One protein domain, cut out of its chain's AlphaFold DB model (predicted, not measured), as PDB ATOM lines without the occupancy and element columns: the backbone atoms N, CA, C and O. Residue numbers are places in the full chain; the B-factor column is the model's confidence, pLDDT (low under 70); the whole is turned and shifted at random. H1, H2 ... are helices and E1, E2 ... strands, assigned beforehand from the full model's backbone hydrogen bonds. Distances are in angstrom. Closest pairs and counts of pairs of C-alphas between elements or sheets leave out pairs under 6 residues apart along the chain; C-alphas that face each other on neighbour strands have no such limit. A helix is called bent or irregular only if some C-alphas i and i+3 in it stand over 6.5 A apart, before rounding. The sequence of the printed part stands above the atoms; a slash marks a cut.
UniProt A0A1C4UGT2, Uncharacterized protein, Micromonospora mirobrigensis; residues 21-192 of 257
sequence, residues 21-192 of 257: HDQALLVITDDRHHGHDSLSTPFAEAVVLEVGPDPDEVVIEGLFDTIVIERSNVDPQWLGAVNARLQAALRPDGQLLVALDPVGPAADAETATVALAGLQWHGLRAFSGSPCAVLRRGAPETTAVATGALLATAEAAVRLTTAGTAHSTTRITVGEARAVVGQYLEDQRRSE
ATOM      1  N   HIS A  21       7.386 120.195 156.550       51.09
ATOM      2  CA  HIS A  21       6.040 120.722 156.344       51.09
ATOM      3  C   HIS A  21       5.791 121.334 154.955       51.09
ATOM      4  O   HIS A  21       4.628 121.567 154.652       51.09
ATOM      5  N   ASP A  22       6.822 121.548 154.125       60.22
ATOM      6  CA  ASP A  22       6.706 122.113 152.764       60.22
ATOM      7  C   ASP A  22       6.934 121.077 151.640       60.22
ATOM      8  O   ASP A  22       6.990 121.425 150.458       60.22
ATOM      9  N   GLN A  23       7.071 119.792 151.981       79.94
ATOM     10  CA  GLN A  23       7.345 118.742 150.997       79.94
ATOM     11  C   GLN A  23       6.072 118.269 150.280       79.94
ATOM     12  O   GLN A  23       5.027 118.079 150.909       79.94
ATOM     13  N   ALA A  24       6.182 118.035 148.970       86.94
ATOM     14  CA  ALA A  24       5.153 117.414 148.142       86.94
ATOM     15  C   ALA A  24       5.370 115.893 148.044       86.94
ATOM     16  O   ALA A  24       6.446 115.430 147.646       86.94
ATOM     17  N   LEU A  25       4.330 115.125 148.369       89.25
ATOM     18  CA  LEU A  25       4.307 113.664 148.348       89.25
ATOM     19  C   LEU A  25       3.351 113.136 147.271       89.25
ATOM     20  O   LEU A  25       2.198 113.554 147.189       89.25
ATOM     21  N   LEU A  26       3.801 112.137 146.516       90.00
ATOM     22  CA  LEU A  26       2.937 111.272 145.712       90.00
ATOM     23  C   LEU A  26       2.983 109.848 146.270       90.00
ATOM     24  O   LEU A  26       4.064 109.287 146.412       90.00
ATOM     25  N   VAL A  27       1.828 109.243 146.532       88.88
ATOM     26  CA  VAL A  27       1.702 107.823 146.894       88.88
ATOM     27  C   VAL A  27       1.003 107.090 145.759       88.88
ATOM     28  O   VAL A  27      -0.130 107.417 145.422       88.88
ATOM     29  N   ILE A  28       1.666 106.098 145.175       89.12
ATOM     30  CA  ILE A  28       1.114 105.209 144.153       89.12
ATOM     31  C   ILE A  28       0.812 103.866 144.812       89.12
ATOM     32  O   ILE A  28       1.726 103.204 145.306       89.12
ATOM     33  N   THR A  29      -0.456 103.465 144.809       86.88
ATOM     34  CA  THR A  29      -0.931 102.263 145.503       86.88
ATOM     35  C   THR A  29      -1.936 101.473 144.666       86.88
ATOM     36  O   THR A  29      -2.538 102.005 143.734       86.88
ATOM     37  N   ASP A  30      -2.090 100.189 144.974       82.50
ATOM     38  CA  ASP A  30      -3.146  99.309 144.468       82.50
ATOM     39  C   ASP A  30      -4.426  99.342 145.333       82.50
ATOM     40  O   ASP A  30      -5.445  98.805 144.902       82.50
ATOM     41  N   ASP A  31      -4.414 100.002 146.504       72.69
ATOM     42  CA  ASP A  31      -5.598 100.202 147.355       72.69
ATOM     43  C   ASP A  31      -5.600 101.575 148.059       72.69
ATOM     44  O   ASP A  31      -4.785 101.867 148.943       72.69
ATOM     45  N   ARG A  32      -6.590 102.424 147.737       59.00
ATOM     46  CA  ARG A  32      -6.753 103.751 148.375       59.00
ATOM     47  C   ARG A  32      -6.959 103.698 149.885       59.00
ATOM     48  O   ARG A  32      -6.665 104.691 150.547       59.00
ATOM     49  N   HIS A  33      -7.497 102.607 150.429       55.12
ATOM     50  CA  HIS A  33      -7.763 102.503 151.864       55.12
ATOM     51  C   HIS A  33      -6.466 102.328 152.661       55.12
ATOM     52  O   HIS A  33      -6.383 102.841 153.772       55.12
ATOM     53  N   HIS A  34      -5.443 101.695 152.076       53.84
ATOM     54  CA  HIS A  34      -4.114 101.578 152.679       53.84
ATOM     55  C   HIS A  34      -3.304 102.873 152.566       53.84
ATOM     56  O   HIS A  34      -2.707 103.307 153.550       53.84
ATOM     57  N   GLY A  35      -3.373 103.561 151.422       49.09
ATOM     58  CA  GLY A  35      -2.640 104.815 151.223       49.09
ATOM     59  C   GLY A  35      -3.050 105.949 152.175       49.09
ATOM     60  O   GLY A  35      -2.251 106.843 152.432       49.09
ATOM     61  N   HIS A  36      -4.271 105.933 152.725       49.75
ATOM     62  CA  HIS A  36      -4.796 107.036 153.540       49.75
ATOM     63  C   HIS A  36      -4.270 107.059 154.990       49.75
ATOM     64  O   HIS A  36      -4.163 108.143 155.571       49.75
ATOM     65  N   ASP A  37      -3.903 105.906 155.562       49.53
ATOM     66  CA  ASP A  37      -3.275 105.821 156.893       49.53
ATOM     67  C   ASP A  37      -1.787 106.242 156.843       49.53
ATOM     68  O   ASP A  37      -1.263 106.854 157.784       49.53
ATOM     69  N   SER A  38      -1.143 106.038 155.684       50.03
ATOM     70  CA  SER A  38       0.231 106.456 155.362       50.03
ATOM     71  C   SER A  38       0.425 107.978 155.262       50.03
ATOM     72  O   SER A  38       1.547 108.472 155.384       50.03
ATOM     73  N   LEU A  39      -0.664 108.742 155.109       56.03
ATOM     74  CA  LEU A  39      -0.669 110.207 154.971       56.03
ATOM     75  C   LEU A  39      -0.682 110.979 156.300       56.03
ATOM     76  O   LEU A  39      -0.809 112.200 156.307       56.03
ATOM     77  N   SER A  40      -0.531 110.307 157.441       51.38
ATOM     78  CA  SER A  40      -0.490 110.947 158.770       51.38
ATOM     79  C   SER A  40       0.799 111.752 159.058       51.38
ATOM     80  O   SER A  40       1.064 112.130 160.200       51.38
ATOM     81  N   THR A  41       1.603 112.036 158.028       54.34
ATOM     82  CA  THR A  41       2.909 112.714 158.073       54.34
ATOM     83  C   THR A  41       2.836 114.154 157.535       54.34
ATOM     84  O   THR A  41       1.911 114.488 156.794       54.34
ATOM     85  N   PRO A  42       3.765 115.050 157.933       61.34
ATOM     86  CA  PRO A  42       3.632 116.490 157.722       61.34
ATOM     87  C   PRO A  42       4.061 116.884 156.304       61.34
ATOM     88  O   PRO A  42       5.137 117.428 156.136       61.34
ATOM     89  N   PHE A  43       3.245 116.606 155.291       67.69
ATOM     90  CA  PHE A  43       3.466 117.091 153.923       67.69
ATOM     91  C   PHE A  43       2.574 118.306 153.647       67.69
ATOM     92  O   PHE A  43       1.405 118.308 154.040       67.69
ATOM     93  N   ALA A  44       3.101 119.325 152.958       70.56
ATOM     94  CA  ALA A  44       2.294 120.470 152.510       70.56
ATOM     95  C   ALA A  44       1.221 120.029 151.511       70.56
ATOM     96  O   ALA A  44       0.096 120.527 151.524       70.56
ATOM     97  N   GLU A  45       1.588 119.084 150.648       77.06
ATOM     98  CA  GLU A  45       0.731 118.544 149.606       77.06
ATOM     99  C   GLU A  45       0.976 117.044 149.490       77.06
ATOM    100  O   GLU A  45       2.118 116.594 149.383       77.06
ATOM    101  N   ALA A  46      -0.099 116.259 149.518       82.06
ATOM    102  CA  ALA A  46      -0.025 114.824 149.321       82.06
ATOM    103  C   ALA A  46      -1.100 114.360 148.339       82.06
ATOM    104  O   ALA A  46      -2.289 114.627 148.522       82.06
ATOM    105  N   VAL A  47      -0.667 113.648 147.305       84.88
ATOM    106  CA  VAL A  47      -1.524 113.091 146.260       84.88
ATOM    107  C   VAL A  47      -1.463 111.573 146.346       84.88
ATOM    108  O   VAL A  47      -0.380 110.995 146.384       84.88
ATOM    109  N   VAL A  48      -2.625 110.917 146.364       85.56
ATOM    110  CA  VAL A  48      -2.723 109.452 146.297       85.56
ATOM    111  C   VAL A  48      -3.260 109.061 144.930       85.56
ATOM    112  O   VAL A  48      -4.368 109.452 144.553       85.56
ATOM    113  N   LEU A  49      -2.479 108.270 144.203       86.56
ATOM    114  CA  LEU A  49      -2.828 107.699 142.917       86.56
ATOM    115  C   LEU A  49      -3.066 106.195 143.086       86.56
ATOM    116  O   LEU A  49      -2.142 105.426 143.344       86.56
ATOM    117  N   GLU A  50      -4.320 105.782 142.935       86.06
ATOM    118  CA  GLU A  50      -4.673 104.365 142.837       86.06
ATOM    119  C   GLU A  50      -4.502 103.907 141.398       86.06
ATOM    120  O   GLU A  50      -5.078 104.516 140.494       86.06
ATOM    121  N   VAL A  51      -3.722 102.850 141.205       84.31
ATOM    122  CA  VAL A  51      -3.375 102.342 139.879       84.31
ATOM    123  C   VAL A  51      -3.619 100.842 139.826       84.31
ATOM    124  O   VAL A  51      -3.184 100.092 140.707       84.31
ATOM    125  N   GLY A  52      -4.273 100.397 138.757       79.25
ATOM    126  CA  GLY A  52      -4.409  98.993 138.425       79.25
ATOM    127  C   GLY A  52      -3.091  98.351 137.962       79.25
ATOM    128  O   GLY A  52      -1.991  98.889 138.130       79.25
ATOM    129  N   PRO A  53      -3.155  97.135 137.399       80.31
ATOM    130  CA  PRO A  53      -1.973  96.440 136.892       80.31
ATOM    131  C   PRO A  53      -1.391  97.092 135.628       80.31
ATOM    132  O   PRO A  53      -0.234  96.837 135.306       80.31
ATOM    133  N   ASP A  54      -2.165  97.915 134.919       85.31
ATOM    134  CA  ASP A  54      -1.742  98.550 133.675       85.31
ATOM    135  C   ASP A  54      -0.821  99.758 133.960       85.31
ATOM    136  O   ASP A  54      -1.225 100.693 134.659       85.31
ATOM    137  N   PRO A  55       0.435  99.773 133.467       83.44
ATOM    138  CA  PRO A  55       1.330 100.913 133.647       83.44
ATOM    139  C   PRO A  55       0.838 102.181 132.946       83.44
ATOM    140  O   PRO A  55       1.242 103.274 133.343       83.44
ATOM    141  N   ASP A  56      -0.016 102.093 131.928       86.06
ATOM    142  CA  ASP A  56      -0.488 103.264 131.180       86.06
ATOM    143  C   ASP A  56      -1.517 104.095 131.959       86.06
ATOM    144  O   ASP A  56      -1.675 105.287 131.699       86.06
ATOM    145  N   GLU A  57      -2.124 103.519 132.999       84.56
ATOM    146  CA  GLU A  57      -2.989 104.234 133.947       84.56
ATOM    147  C   GLU A  57      -2.212 105.230 134.826       84.56
ATOM    148  O   GLU A  57      -2.801 106.126 135.435       84.56
ATOM    149  N   VAL A  58      -0.878 105.112 134.889       85.94
ATOM    150  CA  VAL A  58      -0.029 106.013 135.675       85.94
ATOM    151  C   VAL A  58       0.121 107.358 134.968       85.94
ATOM    152  O   VAL A  58       1.040 107.573 134.167       85.94
ATOM    153  N   VAL A  59      -0.773 108.279 135.318       88.00
ATOM    154  CA  VAL A  59      -0.708 109.694 134.948       88.00
ATOM    155  C   VAL A  59      -0.242 110.489 136.161       88.00
ATOM    156  O   VAL A  59      -0.938 110.563 137.172       88.00
ATOM    157  N   ILE A  60       0.958 111.062 136.066       89.06
ATOM    158  CA  ILE A  60       1.554 111.861 137.138       89.06
ATOM    159  C   ILE A  60       1.572 113.319 136.698       89.06
ATOM    160  O   ILE A  60       2.237 113.672 135.724       89.06
ATOM    161  N   GLU A  61       0.847 114.157 137.429       87.19
ATOM    162  CA  GLU A  61       0.798 115.597 137.206       87.19
ATOM    163  C   GLU A  61       1.557 116.311 138.328       87.19
ATOM    164  O   GLU A  61       1.256 116.124 139.505       87.19
ATOM    165  N   GLY A  62       2.546 117.130 137.964       88.44
ATOM    166  CA  GLY A  62       3.321 117.930 138.916       88.44
ATOM    167  C   GLY A  62       4.711 117.378 139.241       88.44
ATOM    168  O   GLY A  62       5.216 116.462 138.590       88.44
ATOM    169  N   LEU A  63       5.352 118.014 140.226       92.25
ATOM    170  CA  LEU A  63       6.699 117.689 140.694       92.25
ATOM    171  C   LEU A  63       6.697 117.450 142.203       92.25
ATOM    172  O   LEU A  63       6.290 118.330 142.962       92.25
ATOM    173  N   PHE A  64       7.245 116.315 142.623       91.44
ATOM    174  CA  PHE A  64       7.206 115.831 144.000       91.44
ATOM    175  C   PHE A  64       8.609 115.722 144.604       91.44
ATOM    176  O   PHE A  64       9.577 115.380 143.917       91.44
ATOM    177  N   ASP A  65       8.723 116.001 145.903       91.75
ATOM    178  CA  ASP A  65       9.952 115.790 146.676       91.75
ATOM    179  C   ASP A  65      10.108 114.311 147.050       91.75
ATOM    180  O   ASP A  65      11.215 113.776 147.073       91.75
ATOM    181  N   THR A  66       8.993 113.628 147.315       91.50
ATOM    182  CA  THR A  66       8.972 112.190 147.592       91.50
ATOM    183  C   THR A  66       7.889 111.510 146.764       91.50
ATOM    184  O   THR A  66       6.743 111.952 146.744       91.50
ATOM    185  N   ILE A  67       8.241 110.410 146.103       92.81
ATOM    186  CA  ILE A  67       7.277 109.496 145.483       92.81
ATOM    187  C   ILE A  67       7.374 108.157 146.206       92.81
ATOM    188  O   ILE A  67       8.468 107.630 146.375       92.81
ATOM    189  N   VAL A  68       6.247 107.602 146.631       90.81
ATOM    190  CA  VAL A  68       6.143 106.293 147.278       90.81
ATOM    191  C   VAL A  68       5.401 105.345 146.353       90.81
ATOM    192  O   VAL A  68       4.326 105.676 145.863       90.81
ATOM    193  N   ILE A  69       5.951 104.155 146.137       90.31
ATOM    194  CA  ILE A  69       5.271 103.035 145.490       90.31
ATOM    195  C   ILE A  69       4.936 102.024 146.583       90.31
ATOM    196  O   ILE A  69       5.790 101.245 147.007       90.31
ATOM    197  N   GLU A  70       3.692 102.067 147.046       85.06
ATOM    198  CA  GLU A  70       3.125 101.185 148.066       85.06
ATOM    199  C   GLU A  70       2.140 100.232 147.385       85.06
ATOM    200  O   GLU A  70       0.922 100.379 147.476       85.06
ATOM    201  N   ARG A  71       2.693  99.288 146.620       81.94
ATOM    202  CA  ARG A  71       1.929  98.223 145.966       81.94
ATOM    203  C   ARG A  71       2.316  96.885 146.564       81.94
ATOM    204  O   ARG A  71       3.496  96.642 146.805       81.94
ATOM    205  N   SER A  72       1.335  96.001 146.718       68.50
ATOM    206  CA  SER A  72       1.525  94.676 147.321       68.50
ATOM    207  C   SER A  72       2.537  93.809 146.562       68.50
ATOM    208  O   SER A  72       3.190  92.960 147.154       68.50
ATOM    209  N   ASN A  73       2.665  94.011 145.247       71.19
ATOM    210  CA  ASN A  73       3.629  93.318 144.400       71.19
ATOM    211  C   ASN A  73       4.098  94.260 143.284       71.19
ATOM    212  O   ASN A  73       3.394  94.471 142.291       71.19
ATOM    213  N   VAL A  74       5.266  94.874 143.467       73.12
ATOM    214  CA  VAL A  74       5.863  95.738 142.445       73.12
ATOM    215  C   VAL A  74       6.525  94.854 141.394       73.12
ATOM    216  O   VAL A  74       7.655  94.406 141.564       73.12
ATOM    217  N   ASP A  75       5.815  94.610 140.295       80.62
ATOM    218  CA  ASP A  75       6.383  93.938 139.126       80.62
ATOM    219  C   ASP A  75       7.520  94.799 138.535       80.62
ATOM    220  O   ASP A  75       7.277  95.953 138.157       80.62
ATOM    221  N   PRO A  76       8.754  94.273 138.415       81.00
ATOM    222  CA  PRO A  76       9.857  94.979 137.772       81.00
ATOM    223  C   PRO A  76       9.540  95.461 136.349       81.00
ATOM    224  O   PRO A  76      10.024  96.519 135.946       81.00
ATOM    225  N   GLN A  77       8.716  94.737 135.582       83.50
ATOM    226  CA  GLN A  77       8.314  95.170 134.239       83.50
ATOM    227  C   GLN A  77       7.423  96.408 134.299       83.50
ATOM    228  O   GLN A  77       7.662  97.382 133.580       83.50
ATOM    229  N   TRP A  78       6.437  96.397 135.199       87.50
ATOM    230  CA  TRP A  78       5.596  97.559 135.463       87.50
ATOM    231  C   TRP A  78       6.446  98.747 135.918       87.50
ATOM    232  O   TRP A  78       6.320  99.837 135.362       87.50
ATOM    233  N   LEU A  79       7.372  98.523 136.857       87.00
ATOM    234  CA  LEU A  79       8.266  99.557 137.373       87.00
ATOM    235  C   LEU A  79       9.126 100.158 136.258       87.00
ATOM    236  O   LEU A  79       9.211 101.378 136.153       87.00
ATOM    237  N   GLY A  80       9.685  99.326 135.376       86.94
ATOM    238  CA  GLY A  80      10.431  99.781 134.203       86.94
ATOM    239  C   GLY A  80       9.590 100.619 133.236       86.94
ATOM    240  O   GLY A  80      10.064 101.645 132.747       86.94
ATOM    241  N   ALA A  81       8.326 100.247 133.013       88.81
ATOM    242  CA  ALA A  81       7.407 100.981 132.141       88.81
ATOM    243  C   ALA A  81       7.005 102.365 132.690       88.81
ATOM    244  O   ALA A  81       6.675 103.275 131.919       88.81
ATOM    245  N   VAL A  82       7.040 102.550 134.013       91.00
ATOM    246  CA  VAL A  82       6.690 103.823 134.669       91.00
ATOM    247  C   VAL A  82       7.910 104.624 135.125       91.00
ATOM    248  O   VAL A  82       7.782 105.821 135.378       91.00
ATOM    249  N   ASN A  83       9.103 104.024 135.174       90.75
ATOM    250  CA  ASN A  83      10.324 104.631 135.714       90.75
ATOM    251  C   ASN A  83      10.647 105.995 135.085       90.75
ATOM    252  O   ASN A  83      10.924 106.951 135.802       90.75
ATOM    253  N   ALA A  84      10.528 106.136 133.762       90.06
ATOM    254  CA  ALA A  84      10.765 107.418 133.093       90.06
ATOM    255  C   ALA A  84       9.791 108.522 133.557       90.06
ATOM    256  O   ALA A  84      10.195 109.673 133.726       90.06
ATOM    257  N   ARG A  85       8.522 108.170 133.807       93.06
ATOM    258  CA  ARG A  85       7.485 109.091 134.308       93.06
ATOM    259  C   ARG A  85       7.730 109.454 135.770       93.06
ATOM    260  O   ARG A  85       7.692 110.632 136.114       93.06
ATOM    261  N   LEU A  86       8.052 108.464 136.605       92.94
ATOM    262  CA  LEU A  86       8.428 108.669 138.007       92.94
ATOM    263  C   LEU A  86       9.644 109.578 138.119       92.94
ATOM    264  O   LEU A  86       9.642 110.536 138.887       92.94
ATOM    265  N   GLN A  87      10.664 109.306 137.303       91.81
ATOM    266  CA  GLN A  87      11.836 110.150 137.224       91.81
ATOM    267  C   GLN A  87      11.423 111.547 136.836       91.81
ATOM    268  O   GLN A  87      11.702 112.416 137.636       91.81
ATOM    269  N   ALA A  88      10.720 111.782 135.730       92.31
ATOM    270  CA  ALA A  88      10.296 113.124 135.316       92.31
ATOM    271  C   ALA A  88       9.510 113.902 136.392       92.31
ATOM    272  O   ALA A  88       9.698 115.110 136.517       92.31
ATOM    273  N   ALA A  89       8.696 113.211 137.192       93.44
ATOM    274  CA  ALA A  89       7.901 113.796 138.268       93.44
ATOM    275  C   ALA A  89       8.690 114.080 139.563       93.44
ATOM    276  O   ALA A  89       8.191 114.778 140.441       93.44
ATOM    277  N   LEU A  90       9.917 113.574 139.714       92.62
ATOM    278  CA  LEU A  90      10.762 113.892 140.869       92.62
ATOM    279  C   LEU A  90      11.378 115.291 140.755       92.62
ATOM    280  O   LEU A  90      11.813 115.737 139.692       92.62
ATOM    281  N   ARG A  91      11.510 115.988 141.878       92.19
ATOM    282  CA  ARG A  91      12.386 117.165 141.962       92.19
ATOM    283  C   ARG A  91      13.866 116.742 141.910       92.19
ATOM    284  O   ARG A  91      14.165 115.570 142.134       92.19
ATOM    285  N   PRO A  92      14.806 117.657 141.594       86.06
ATOM    286  CA  PRO A  92      16.230 117.327 141.459       86.06
ATOM    287  C   PRO A  92      16.835 116.581 142.658       86.06
ATOM    288  O   PRO A  92      17.582 115.632 142.445       86.06
ATOM    289  N   ASP A  93      16.438 116.944 143.881       86.88
ATOM    290  CA  ASP A  93      16.872 116.298 145.131       86.88
ATOM    291  C   ASP A  93      15.821 115.333 145.709       86.88
ATOM    292  O   ASP A  93      15.907 114.906 146.863       86.88
ATOM    293  N   GLY A  94      14.803 115.006 144.910       90.50
ATOM    294  CA  GLY A  94      13.705 114.149 145.317       90.50
ATOM    295  C   GLY A  94      14.116 112.684 145.466       90.50
ATOM    296  O   GLY A  94      15.133 112.227 144.934       90.50
ATOM    297  N   GLN A  95      13.289 111.927 146.177       92.44
ATOM    298  CA  GLN A  95      13.510 110.505 146.430       92.44
ATOM    299  C   GLN A  95      12.310 109.651 146.021       92.44
ATOM    300  O   GLN A  95      11.154 110.041 146.179       92.44
ATOM    301  N   LEU A  96      12.609 108.452 145.534       92.94
ATOM    302  CA  LEU A  96      11.650 107.393 145.274       92.94
ATOM    303  C   LEU A  96      11.763 106.342 146.381       92.94
ATOM    304  O   LEU A  96      12.841 105.807 146.633       92.94
ATOM    305  N   LEU A  97      10.646 106.049 147.032       90.75
ATOM    306  CA  LEU A  97      10.509 104.999 148.029       90.75
ATOM    307  C   LEU A  97       9.753 103.832 147.397       90.75
ATOM    308  O   LEU A  97       8.613 103.996 146.976       90.75
ATOM    309  N   VAL A  98      10.375 102.659 147.327       89.38
ATOM    310  CA  VAL A  98       9.735 101.442 146.803       89.38
ATOM    311  C   VAL A  98       9.499 100.486 147.961       89.38
ATOM    312  O   VAL A  98      10.464 100.063 148.600       89.38
ATOM    313  N   ALA A  99       8.236 100.182 148.268       86.19
ATOM    314  CA  ALA A  99       7.890  99.212 149.301       86.19
ATOM    315  C   ALA A  99       8.438  97.825 148.941       86.19
ATOM    316  O   ALA A  99       8.318  97.369 147.804       86.19
ATOM    317  N   LEU A 100       9.064  97.173 149.916       84.12
ATOM    318  CA  LEU A 100       9.644  95.845 149.775       84.12
ATOM    319  C   LEU A 100       8.682  94.828 150.367       84.12
ATOM    320  O   LEU A 100       8.398  94.875 151.563       84.12
ATOM    321  N   ASP A 101       8.211  93.898 149.542       76.94
ATOM    322  CA  ASP A 101       7.285  92.860 149.988       76.94
ATOM    323  C   ASP A 101       8.016  91.820 150.871       76.94
ATOM    324  O   ASP A 101       8.928  91.116 150.395       76.94
ATOM    325  N   PRO A 102       7.630  91.690 152.158       69.75
ATOM    326  CA  PRO A 102       8.222  90.716 153.063       69.75
ATOM    327  C   PRO A 102       7.764  89.268 152.812       69.75
ATOM    328  O   PRO A 102       8.314  88.364 153.444       69.75
ATOM    329  N   VAL A 103       6.791  89.021 151.922       68.94
ATOM    330  CA  VAL A 103       6.163  87.703 151.703       68.94
ATOM    331  C   VAL A 103       6.253  87.204 150.248       68.94
ATOM    332  O   VAL A 103       6.308  85.991 150.037       68.94
ATOM    333  N   GLY A 104       6.295  88.087 149.246       65.56
ATOM    334  CA  GLY A 104       6.302  87.738 147.814       65.56
ATOM    335  C   GLY A 104       7.580  87.070 147.275       65.56
ATOM    336  O   GLY A 104       8.467  86.697 148.040       65.56
ATOM    337  N   PRO A 105       7.714  86.860 145.947       64.62
ATOM    338  CA  PRO A 105       8.936  86.370 145.285       64.62
ATOM    339  C   PRO A 105       9.953  87.501 145.057       64.62
ATOM    340  O   PRO A 105       9.560  88.650 144.898       64.62
ATOM    341  N   ALA A 106      11.258  87.217 145.152       66.75
ATOM    342  CA  ALA A 106      12.282  88.272 145.129       66.75
ATOM    343  C   ALA A 106      12.480  88.669 143.679       66.75
ATOM    344  O   ALA A 106      12.508  87.785 142.816       66.75
ATOM    345  N   ALA A 107      12.610  89.963 143.417       68.31
ATOM    346  CA  ALA A 107      12.942  90.416 142.086       68.31
ATOM    347  C   ALA A 107      14.303  89.836 141.684       68.31
ATOM    348  O   ALA A 107      15.269  89.834 142.454       68.31
ATOM    349  N   ASP A 108      14.377  89.342 140.454       75.56
ATOM    350  CA  ASP A 108      15.655  89.002 139.856       75.56
ATOM    351  C   ASP A 108      16.477  90.286 139.652       75.56
ATOM    352  O   ASP A 108      15.966  91.300 139.166       75.56
ATOM    353  N   ALA A 109      17.755  90.247 140.034       70.12
ATOM    354  CA  ALA A 109      18.639  91.408 140.037       70.12
ATOM    355  C   ALA A 109      18.825  91.997 138.631       70.12
ATOM    356  O   ALA A 109      18.943  93.217 138.485       70.12
ATOM    357  N   GLU A 110      18.822  91.155 137.595       73.56
ATOM    358  CA  GLU A 110      18.921  91.598 136.202       73.56
ATOM    359  C   GLU A 110      17.666  92.377 135.787       73.56
ATOM    360  O   GLU A 110      17.756  93.494 135.271       73.56
ATOM    361  N   THR A 111      16.488  91.854 136.129       74.50
ATOM    362  CA  THR A 111      15.205  92.506 135.835       74.50
ATOM    363  C   THR A 111      15.048  93.823 136.614       74.50
ATOM    364  O   THR A 111      14.638  94.839 136.049       74.50
ATOM    365  N   ALA A 112      15.453  93.850 137.888       73.94
ATOM    366  CA  ALA A 112      15.443  95.057 138.719       73.94
ATOM    367  C   ALA A 112      16.411  96.140 138.206       73.94
ATOM    368  O   ALA A 112      16.105  97.330 138.272       73.94
ATOM    369  N   THR A 113      17.564  95.739 137.661       77.12
ATOM    370  CA  THR A 113      18.565  96.661 137.099       77.12
ATOM    371  C   THR A 113      17.999  97.458 135.927       77.12
ATOM    372  O   THR A 113      18.166  98.676 135.871       77.12
ATOM    373  N   VAL A 114      17.308  96.785 135.003       77.44
ATOM    374  CA  VAL A 114      16.694  97.440 133.838       77.44
ATOM    375  C   VAL A 114      15.552  98.355 134.277       77.44
ATOM    376  O   VAL A 114      15.453  99.491 133.813       77.44
ATOM    377  N   ALA A 115      14.725  97.890 135.216       80.62
ATOM    378  CA  ALA A 115      13.582  98.641 135.724       80.62
ATOM    379  C   ALA A 115      13.969  99.963 136.407       80.62
ATOM    380  O   ALA A 115      13.213 100.930 136.346       80.62
ATOM    381  N   LEU A 116      15.152 100.020 137.027       83.12
ATOM    382  CA  LEU A 116      15.618 101.137 137.858       83.12
ATOM    383  C   LEU A 116      16.749 101.952 137.220       83.12
ATOM    384  O   LEU A 116      17.466 102.676 137.913       83.12
ATOM    385  N   ALA A 117      16.925 101.859 135.901       84.31
ATOM    386  CA  ALA A 117      17.916 102.658 135.188       84.31
ATOM    387  C   ALA A 117      17.757 104.161 135.500       84.31
ATOM    388  O   ALA A 117      16.642 104.682 135.503       84.31
ATOM    389  N   GLY A 118      18.862 104.861 135.775       84.06
ATOM    390  CA  GLY A 118      18.846 106.280 136.175       84.06
ATOM    391  C   GLY A 118      18.561 106.538 137.659       84.06
ATOM    392  O   GLY A 118      18.595 107.688 138.095       84.06
ATOM    393  N   LEU A 119      18.333 105.492 138.457       88.19
ATOM    394  CA  LEU A 119      18.211 105.587 139.907       88.19
ATOM    395  C   LEU A 119      19.454 105.017 140.607       88.19
ATOM    396  O   LEU A 119      20.184 104.174 140.079       88.19
ATOM    397  N   GLN A 120      19.710 105.522 141.807       88.62
ATOM    398  CA  GLN A 120      20.805 105.133 142.678       88.62
ATOM    399  C   GLN A 120      20.266 104.752 144.055       88.62
ATOM    400  O   GLN A 120      19.465 105.478 144.647       88.62
ATOM    401  N   TRP A 121      20.753 103.627 144.571       86.50
ATOM    402  CA  TRP A 121      20.494 103.184 145.936       86.50
ATOM    403  C   TRP A 121      21.031 104.164 146.986       86.50
ATOM    404  O   TRP A 121      22.203 104.543 146.946       86.50
ATOM    405  N   HIS A 122      20.196 104.500 147.971       86.88
ATOM    406  CA  HIS A 122      20.562 105.340 149.111       86.88
ATOM    407  C   HIS A 122      20.349 104.689 150.483       86.88
ATOM    408  O   HIS A 122      20.911 105.185 151.457       86.88
ATOM    409  N   GLY A 123      19.590 103.595 150.583       85.19
ATOM    410  CA  GLY A 123      19.415 102.863 151.840       85.19
ATOM    411  C   GLY A 123      18.023 102.271 152.016       85.19
ATOM    412  O   GLY A 123      17.238 102.192 151.071       85.19
ATOM    413  N   LEU A 124      17.724 101.875 153.253       84.62
ATOM    414  CA  LEU A 124      16.420 101.376 153.687       84.62
ATOM    415  C   LEU A 124      15.763 102.332 154.685       84.62
ATOM    416  O   LEU A 124      16.431 102.914 155.540       84.62
ATOM    417  N   ARG A 125      14.437 102.459 154.612       81.81
ATOM    418  CA  ARG A 125      13.631 103.242 155.560       81.81
ATOM    419  C   ARG A 125      12.275 102.572 155.795       81.81
ATOM    420  O   ARG A 125      11.796 101.864 154.923       81.81
ATOM    421  N   ALA A 126      11.646 102.812 156.944       79.75
ATOM    422  CA  ALA A 126      10.225 102.515 157.138       79.75
ATOM    423  C   ALA A 126       9.355 103.673 156.615       79.75
ATOM    424  O   ALA A 126       9.594 104.830 156.981       79.75
ATOM    425  N   PHE A 127       8.328 103.373 155.826       76.88
ATOM    426  CA  PHE A 127       7.260 104.308 155.467       76.88
ATOM    427  C   PHE A 127       5.913 103.661 155.786       76.88
ATOM    428  O   PHE A 127       5.643 102.557 155.332       76.88
ATOM    429  N   SER A 128       5.094 104.318 156.614       73.00
ATOM    430  CA  SER A 128       3.823 103.759 157.109       73.00
ATOM    431  C   SER A 128       3.947 102.353 157.725       73.00
ATOM    432  O   SER A 128       3.111 101.474 157.556       73.00
ATOM    433  N   GLY A 129       5.062 102.100 158.414       69.75
ATOM    434  CA  GLY A 129       5.400 100.776 158.936       69.75
ATOM    435  C   GLY A 129       6.043  99.848 157.902       69.75
ATOM    436  O   GLY A 129       6.900  99.063 158.283       69.75
ATOM    437  N   SER A 130       5.746  99.971 156.612       76.75
ATOM    438  CA  SER A 130       6.313  99.118 155.561       76.75
ATOM    439  C   SER A 130       7.810  99.394 155.315       76.75
ATOM    440  O   SER A 130       8.228 100.557 155.279       76.75
ATOM    441  N   PRO A 131       8.657  98.361 155.131       82.38
ATOM    442  CA  PRO A 131      10.049  98.545 154.732       82.38
ATOM    443  C   PRO A 131      10.131  99.026 153.278       82.38
ATOM    444  O   PRO A 131       9.540  98.427 152.386       82.38
ATOM    445  N   CYS A 132      10.910 100.073 153.026       84.88
ATOM    446  CA  CYS A 132      11.077 100.674 151.707       84.88
ATOM    447  C   CYS A 132      12.554 100.824 151.337       84.88
ATOM    448  O   CYS A 132      13.379 101.241 152.156       84.88
ATOM    449  N   ALA A 133      12.864 100.561 150.070       87.94
ATOM    450  CA  ALA A 133      14.109 100.981 149.443       87.94
ATOM    451  C   ALA A 133      14.062 102.473 149.115       87.94
ATOM    452  O   ALA A 133      13.094 102.948 148.524       87.94
ATOM    453  N   VAL A 134      15.121 103.197 149.475       89.94
ATOM    454  CA  VAL A 134      15.289 104.619 149.164       89.94
ATOM    455  C   VAL A 134      16.173 104.751 147.934       89.94
ATOM    456  O   VAL A 134      17.347 104.368 147.958       89.94
ATOM    457  N   LEU A 135      15.616 105.322 146.873       91.25
ATOM    458  CA  LEU A 135      16.282 105.556 145.599       91.25
ATOM    459  C   LEU A 135      16.287 107.056 145.275       91.25
ATOM    460  O   LEU A 135      15.325 107.763 145.562       91.25
ATOM    461  N   ARG A 136      17.358 107.558 144.659       91.12
ATOM    462  CA  ARG A 136      17.436 108.935 144.131       91.12
ATOM    463  C   ARG A 136      17.887 108.920 142.682       91.12
ATOM    464  O   ARG A 136      18.422 107.914 142.225       91.12
ATOM    465  N   ARG A 137      17.691 110.018 141.954       88.19
ATOM    466  CA  ARG A 137      18.235 110.136 140.595       88.19
ATOM    467  C   ARG A 137      19.766 110.065 140.637       88.19
ATOM    468  O   ARG A 137      20.397 110.763 141.426       88.19
ATOM    469  N   GLY A 138      20.347 109.223 139.791       82.06
ATOM    470  CA  GLY A 138      21.788 109.009 139.667       82.06
ATOM    471  C   GLY A 138      22.240 109.012 138.207       82.06
ATOM    472  O   GLY A 138      21.425 109.082 137.287       82.06
ATOM    473  N   ALA A 139      23.552 108.942 137.974       70.56
ATOM    474  CA  ALA A 139      24.090 108.860 136.617       70.56
ATOM    475  C   ALA A 139      23.707 107.511 135.960       70.56
ATOM    476  O   ALA A 139      23.948 106.462 136.554       70.56
ATOM    477  N   PRO A 140      23.154 107.504 134.734       62.47
ATOM    478  CA  PRO A 140      22.399 106.369 134.190       62.47
ATOM    479  C   PRO A 140      23.193 105.071 133.969       62.47
ATOM    480  O   PRO A 140      22.593 104.000 133.994       62.47
ATOM    481  N   GLU A 141      24.512 105.129 133.776       56.41
ATOM    482  CA  GLU A 141      25.278 103.969 133.284       56.41
ATOM    483  C   GLU A 141      26.072 103.221 134.366       56.41
ATOM    484  O   GLU A 141      26.299 102.020 134.238       56.41
ATOM    485  N   THR A 142      26.482 103.883 135.453       52.72
ATOM    486  CA  THR A 142      27.373 103.272 136.466       52.72
ATOM    487  C   THR A 142      26.639 102.804 137.723       52.72
ATOM    488  O   THR A 142      27.173 101.991 138.475       52.72
ATOM    489  N   THR A 143      25.411 103.279 137.964       60.50
ATOM    490  CA  THR A 143      24.678 103.020 139.216       60.50
ATOM    491  C   THR A 143      23.581 101.966 139.092       60.50
ATOM    492  O   THR A 143      23.189 101.399 140.111       60.50
ATOM    493  N   ALA A 144      23.102 101.657 137.882       62.12
ATOM    494  CA  ALA A 144      21.943 100.781 137.687       62.12
ATOM    495  C   ALA A 144      22.211  99.334 138.143       62.12
ATOM    496  O   ALA A 144      21.443  98.789 138.932       62.12
ATOM    497  N   VAL A 145      23.338  98.741 137.723       67.56
ATOM    498  CA  VAL A 145      23.713  97.353 138.079       67.56
ATOM    499  C   VAL A 145      23.898  97.199 139.590       67.56
ATOM    500  O   VAL A 145      23.418  96.241 140.195       67.56
ATOM    501  N   ALA A 146      24.558  98.173 140.224       75.44
ATOM    502  CA  ALA A 146      24.731  98.186 141.672       75.44
ATOM    503  C   ALA A 146      23.384  98.334 142.399       75.44
ATOM    504  O   ALA A 146      23.152  97.666 143.402       75.44
ATOM    505  N   THR A 147      22.480  99.164 141.876       78.75
ATOM    506  CA  THR A 147      21.165  99.421 142.479       78.75
ATOM    507  C   THR A 147      20.244  98.205 142.382       78.75
ATOM    508  O   THR A 147      19.643  97.838 143.389       78.75
ATOM    509  N   GLY A 148      20.185  97.530 141.229       75.31
ATOM    510  CA  GLY A 148      19.396  96.303 141.069       75.31
ATOM    511  C   GLY A 148      19.872  95.174 141.989       75.31
ATOM    512  O   GLY A 148      19.063  94.547 142.673       75.31
ATOM    513  N   ALA A 149      21.191  94.973 142.100       76.94
ATOM    514  CA  ALA A 149      21.765  93.991 143.022       76.94
ATOM    515  C   ALA A 149      21.498  94.328 144.502       76.94
ATOM    516  O   ALA A 149      21.208  93.433 145.304       76.94
ATOM    517  N   LEU A 150      21.577  95.610 144.880       79.88
ATOM    518  CA  LEU A 150      21.284  96.067 146.242       79.88
ATOM    519  C   LEU A 150      19.804  95.914 146.595       79.88
ATOM    520  O   LEU A 150      19.510  95.465 147.701       79.88
ATOM    521  N   LEU A 151      18.891  96.203 145.663       79.81
ATOM    522  CA  LEU A 151      17.458  96.014 145.875       79.81
ATOM    523  C   LEU A 151      17.117  94.536 146.095       79.81
ATOM    524  O   LEU A 151      16.503  94.204 147.105       79.81
ATOM    525  N   ALA A 152      17.592  93.642 145.221       77.75
ATOM    526  CA  ALA A 152      17.379  92.201 145.373       77.75
ATOM    527  C   ALA A 152      17.958  91.673 146.702       77.75
ATOM    528  O   ALA A 152      17.341  90.864 147.398       77.75
ATOM    529  N   THR A 153      19.129  92.184 147.108       77.44
ATOM    530  CA  THR A 153      19.736  91.862 148.411       77.44
ATOM    531  C   THR A 153      18.884  92.371 149.575       77.44
ATOM    532  O   THR A 153      18.740  91.676 150.581       77.44
ATOM    533  N   ALA A 154      18.322  93.573 149.462       76.44
ATOM    534  CA  ALA A 154      17.477  94.168 150.485       76.44
ATOM    535  C   ALA A 154      16.139  93.430 150.633       76.44
ATOM    536  O   ALA A 154      15.745  93.129 151.757       76.44
ATOM    537  N   GLU A 155      15.487  93.056 149.530       80.69
ATOM    538  CA  GLU A 155      14.284  92.212 149.547       80.69
ATOM    539  C   GLU A 155      14.558  90.864 150.220       80.69
ATOM    540  O   GLU A 155      13.826  90.444 151.121       80.69
ATOM    541  N   ALA A 156      15.660  90.204 149.848       75.31
ATOM    542  CA  ALA A 156      16.077  88.960 150.484       75.31
ATOM    543  C   ALA A 156      16.328  89.146 151.994       75.31
ATOM    544  O   ALA A 156      15.891  88.323 152.801       75.31
ATOM    545  N   ALA A 157      16.977  90.242 152.398       72.25
ATOM    546  CA  ALA A 157      17.250  90.554 153.801       72.25
ATOM    547  C   ALA A 157      15.974  90.834 154.616       72.25
ATOM    548  O   ALA A 157      15.840  90.346 155.745       72.25
ATOM    549  N   VAL A 158      15.020  91.578 154.048       76.38
ATOM    550  CA  VAL A 158      13.707  91.853 154.654       76.38
ATOM    551  C   VAL A 158      12.955  90.547 154.916       76.38
ATOM    552  O   VAL A 158      12.417  90.335 156.006       76.38
ATOM    553  N   ARG A 159      13.000  89.608 153.971       76.62
ATOM    554  CA  ARG A 159      12.333  88.303 154.093       76.62
ATOM    555  C   ARG A 159      12.990  87.375 155.086       76.62
ATOM    556  O   ARG A 159      12.296  86.797 155.913       76.62
ATOM    557  N   LEU A 160      14.316  87.252 155.045       71.25
ATOM    558  CA  LEU A 160      15.064  86.454 156.022       71.25
ATOM    559  C   LEU A 160      14.817  86.957 157.446       71.25
ATOM    560  O   LEU A 160      14.700  86.164 158.381       71.25
ATOM    561  N   THR A 161      14.677  88.274 157.612       69.56
ATOM    562  CA  THR A 161      14.306  88.863 158.899       69.56
ATOM    563  C   THR A 161      12.878  88.493 159.293       69.56
ATOM    564  O   THR A 161      12.657  88.055 160.421       69.56
ATOM    565  N   THR A 162      11.922  88.616 158.370       68.31
ATOM    566  CA  THR A 162      10.508  88.283 158.612       68.31
ATOM    567  C   THR A 162      10.316  86.798 158.940       68.31
ATOM    568  O   THR A 162       9.573  86.452 159.854       68.31
ATOM    569  N   ALA A 163      11.050  85.912 158.262       64.38
ATOM    570  CA  ALA A 163      11.032  84.467 158.480       64.38
ATOM    571  C   ALA A 163      11.797  84.012 159.742       64.38
ATOM    572  O   ALA A 163      11.797  82.825 160.067       64.38
ATOM    573  N   GLY A 164      12.469  84.922 160.458       56.84
ATOM    574  CA  GLY A 164      13.242  84.598 161.663       56.84
ATOM    575  C   GLY A 164      14.555  83.845 161.399       56.84
ATOM    576  O   GLY A 164      15.180  83.348 162.336       56.84
ATOM    577  N   THR A 165      15.009  83.773 160.147       54.19
ATOM    578  CA  THR A 165      16.197  83.029 159.704       54.19
ATOM    579  C   THR A 165      17.353  83.979 159.391       54.19
ATOM    580  O   THR A 165      17.796  84.135 158.256       54.19
ATOM    581  N   ALA A 166      17.901  84.635 160.415       45.78
ATOM    582  CA  ALA A 166      19.049  85.524 160.237       45.78
ATOM    583  C   ALA A 166      20.355  84.719 160.094       45.78
ATOM    584  O   ALA A 166      21.021  84.446 161.092       45.78
ATOM    585  N   HIS A 167      20.735  84.319 158.878       40.34
ATOM    586  CA  HIS A 167      22.074  83.790 158.588       40.34
ATOM    587  C   HIS A 167      22.754  84.593 157.471       40.34
ATOM    588  O   HIS A 167      22.418  84.486 156.299       40.34
ATOM    589  N   SER A 168      23.759  85.374 157.876       42.59
ATOM    590  CA  SER A 168      24.981  85.660 157.113       42.59
ATOM    591  C   SER A 168      24.835  86.086 155.640       42.59
ATOM    592  O   SER A 168      25.546  85.585 154.771       42.59
ATOM    593  N   THR A 169      24.004  87.079 155.357       43.22
ATOM    594  CA  THR A 169      24.183  87.947 154.181       43.22
ATOM    595  C   THR A 169      24.538  89.355 154.663       43.22
ATOM    596  O   THR A 169      24.341  89.683 155.831       43.22
ATOM    597  N   THR A 170      25.239  90.112 153.822       46.34
ATOM    598  CA  THR A 170      25.937  91.391 154.068       46.34
ATOM    599  C   THR A 170      25.466  92.165 155.316       46.34
ATOM    600  O   THR A 170      24.370  92.713 155.359       46.34
ATOM    601  N   ARG A 171      26.317  92.216 156.360       52.22
ATOM    602  CA  ARG A 171      25.961  92.682 157.723       52.22
ATOM    603  C   ARG A 171      25.296  94.063 157.794       52.22
ATOM    604  O   ARG A 171      24.543  94.296 158.731       52.22
ATOM    605  N   ILE A 172      25.597  94.959 156.856       52.84
ATOM    606  CA  ILE A 172      25.110  96.346 156.879       52.84
ATOM    607  C   ILE A 172      23.654  96.404 156.396       52.84
ATOM    608  O   ILE A 172      22.787  96.835 157.148       52.84
ATOM    609  N   THR A 173      23.353  95.853 155.217       58.38
ATOM    610  CA  THR A 173      21.985  95.817 154.669       58.38
ATOM    611  C   THR A 173      21.058  94.912 155.475       58.38
ATOM    612  O   THR A 173      19.897  95.252 155.679       58.38
ATOM    613  N   VAL A 174      21.562  93.796 156.015       59.59
ATOM    614  CA  VAL A 174      20.783  92.940 156.926       59.59
ATOM    615  C   VAL A 174      20.548  93.618 158.278       59.59
ATOM    616  O   VAL A 174      19.491  93.430 158.872       59.59
ATOM    617  N   GLY A 175      21.498  94.415 158.775       60.03
ATOM    618  CA  GLY A 175      21.331  95.185 160.009       60.03
ATOM    619  C   GLY A 175      20.241  96.250 159.886       60.03
ATOM    620  O   GLY A 175      19.359  96.323 160.742       60.03
ATOM    621  N   GLU A 176      20.264  97.018 158.795       67.62
ATOM    622  CA  GLU A 176      19.240  98.020 158.470       67.62
ATOM    623  C   GLU A 176      17.874  97.375 158.228       67.62
ATOM    624  O   GLU A 176      16.890  97.767 158.860       67.62
ATOM    625  N   ALA A 177      17.815  96.324 157.402       64.31
ATOM    626  CA  ALA A 177      16.587  95.566 157.173       64.31
ATOM    627  C   ALA A 177      16.030  95.006 158.485       64.31
ATOM    628  O   ALA A 177      14.832  95.094 158.729       64.31
ATOM    629  N   ARG A 178      16.890  94.499 159.379       67.50
ATOM    630  CA  ARG A 178      16.460  93.971 160.676       67.50
ATOM    631  C   ARG A 178      15.875  95.035 161.591       67.50
ATOM    632  O   ARG A 178      14.903  94.747 162.282       67.50
ATOM    633  N   ALA A 179      16.454  96.233 161.617       73.81
ATOM    634  CA  ALA A 179      15.924  97.336 162.411       73.81
ATOM    635  C   ALA A 179      14.551  97.786 161.887       73.81
ATOM    636  O   ALA A 179      13.597  97.860 162.658       73.81
ATOM    637  N   VAL A 180      14.441  98.001 160.572       71.69
ATOM    638  CA  VAL A 180      13.205  98.451 159.910       71.69
ATOM    639  C   VAL A 180      12.097  97.398 160.028       71.69
ATOM    640  O   VAL A 180      11.002  97.703 160.491       71.69
ATOM    641  N   VAL A 181      12.385  96.140 159.685       70.75
ATOM    642  CA  VAL A 181      11.416  95.035 159.778       70.75
ATOM    643  C   VAL A 181      11.083  94.706 161.231       70.75
ATOM    644  O   VAL A 181       9.943  94.377 161.540       70.75
ATOM    645  N   GLY A 182      12.044  94.807 162.151       69.12
ATOM    646  CA  GLY A 182      11.786  94.633 163.579       69.12
ATOM    647  C   GLY A 182      10.736  95.620 164.089       69.12
ATOM    648  O   GLY A 182       9.788  95.205 164.755       69.12
ATOM    649  N   GLN A 183      10.866  96.895 163.711       74.75
ATOM    650  CA  GLN A 183       9.885  97.931 164.031       74.75
ATOM    651  C   GLN A 183       8.529  97.658 163.363       74.75
ATOM    652  O   GLN A 183       7.513  97.654 164.054       74.75
ATOM    653  N   TYR A 184       8.519  97.325 162.067       71.12
ATOM    654  CA  TYR A 184       7.309  96.925 161.337       71.12
ATOM    655  C   TYR A 184       6.543  95.802 162.048       71.12
ATOM    656  O   TYR A 184       5.356  95.930 162.333       71.12
ATOM    657  N   LEU A 185       7.230  94.715 162.408       72.12
ATOM    658  CA  LEU A 185       6.620  93.558 163.067       72.12
ATOM    659  C   LEU A 185       6.141  93.871 164.489       72.12
ATOM    660  O   LEU A 185       5.222  93.228 164.996       72.12
ATOM    661  N   GLU A 186       6.778  94.802 165.197       74.88
ATOM    662  CA  GLU A 186       6.284  95.276 166.493       74.88
ATOM    663  C   GLU A 186       5.014  96.114 166.350       74.88
ATOM    664  O   GLU A 186       4.055  95.886 167.093       74.88
ATOM    665  N   ASP A 187       4.979  97.029 165.385       72.06
ATOM    666  CA  ASP A 187       3.822  97.882 165.125       72.06
ATOM    667  C   ASP A 187       2.638  97.071 164.577       72.06
ATOM    668  O   ASP A 187       1.503  97.249 165.036       72.06
ATOM    669  N   GLN A 188       2.897  96.084 163.711       71.56
ATOM    670  CA  GLN A 188       1.898  95.115 163.263       71.56
ATOM    671  C   GLN A 188       1.326  94.328 164.449       71.56
ATOM    672  O   GLN A 188       0.111  94.298 164.636       71.56
ATOM    673  N   ARG A 189       2.176  93.772 165.326       72.62
ATOM    674  CA  ARG A 189       1.716  93.037 166.521       72.62
ATOM    675  C   ARG A 189       0.887  93.904 167.467       72.62
ATOM    676  O   ARG A 189      -0.082  93.421 168.053       72.62
ATOM    677  N   ARG A 190       1.241  95.180 167.643       74.56
ATOM    678  CA  ARG A 190       0.453  96.124 168.459       74.56
ATOM    679  C   ARG A 190      -0.916  96.393 167.839       74.56
ATOM    680  O   ARG A 190      -1.907  96.407 168.570       74.56
ATOM    681  N   SER A 191      -0.962  96.569 166.523       70.44
ATOM    682  CA  SER A 191      -2.190  96.829 165.766       70.44
ATOM    683  C   SER A 191      -3.117  95.612 165.767       70.44
ATOM    684  O   SER A 191      -4.296  95.737 166.094       70.44
ATOM    685  N   GLU A 192      -2.578  94.416 165.528       72.75
ATOM    686  CA  GLU A 192      -3.307  93.149 165.640       72.75
ATOM    687  C   GLU A 192      -3.867  92.950 167.052       72.75
ATOM    688  O   GLU A 192      -5.044  92.637 167.217       72.75
TER     689      GLU A 192
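Overview. This is residues 21 to 192 of the 257 residues of an uncharacterized protein of Micromonospora mirobrigensis (UniProt A0A1C4UGT2). A strongly twisted sheet of six strands makes the core, with H2 and H4 over one face and the long H5 over its E6 and E5 end. H3 bridges H2 and H4 beyond the sheet, and the short H1 is on the opposite face near E2 and E1. The printed part has 172 residues, mixed helices and strands, in the order E1 H1 E2 E3 H2 E4 H3 E5 E6 H4 H5; the mixed sheet runs E2 E1 E3 E4 E6 E5. It is compact, with a radius of gyration of the C-alphas of 15.3 A, and rounded, spanning 43 by 40 by 30 A.

Along the chain. Find C-alpha 24 at (5.153, 117.414, 148.142), where E1, residues 24 to 29, begins. The other strands are E2, 45 to 50; E3, 64 to 70; E4, 90 to 99, which bends by 123 degrees at Asp 93; E5, 119 to 127, which bends by 76 degrees at Gly 123; and E6, 130 to 137, 22.1 A long. The helices are H1, 32 to 35; H2, 76 to 89, 18.9 A, irregular with C-alphas 81 and 84 7.3 A apart; H3, 109 to 115; H4, 144 to 162, 26.9 A; and H5, 171 to 192, 30.3 A, ending at C-alpha 192 at (-3.307, 93.149, 165.640).

Arrangement. Start at edge strand E2, parallel to E1 (N 27 to O 47, 2.8 A). E1 is parallel to E3 (N 28 to O 68, 2.8 A), and E3 to E4 (N 97 to O 67, 2.8 A). E6 is antiparallel to E4 (N 96 to O 135, 2.8 A) and forms a hairpin with E5 (N 120 to O 136, 2.7 A). Two strand-helix-strand units, parallel neighbour strands with a helix between, are E1, H1, E2 and E3, H2, E4; E4, H3, E5 is a split one, with E6 between its strands. The three crossovers are right-handed. H2 runs along E4, 9.4 A over the sheet; H4, on the same face at 9.4 A, is over E6 and E5. H5, 8.9 A over the sheet, is over E5 and only just over E6, on which 3 of its C-alphas fall. H3, not on the sheet, touches H2 (C-alphas of Gly 80 and Ala 115, 3.7 A) at a steep tilt of 41 degrees. H4 touches H3 with residues 144 to 152 alone (C-alphas of Gly 148 and Thr 113, 4.1 A), and touches H5 (C-alphas of Ala 157 and Val 174, 5.3 A). In H3, H4 and H5 every O i to N i+4 pair is within hydrogen-bond range, in H2 8 of 10, and H1 is too short for one.

Size, cuts and confidence. The two C-alphas farthest apart, of Glu 141 and Glu 192, are 44.5 A apart. The printed part has no cut, and its one long link is E2 to E3, residues 51 to 63. The model's pLDDT is under 70 in 47 residues, among them 32 to 43 and 161 to 178.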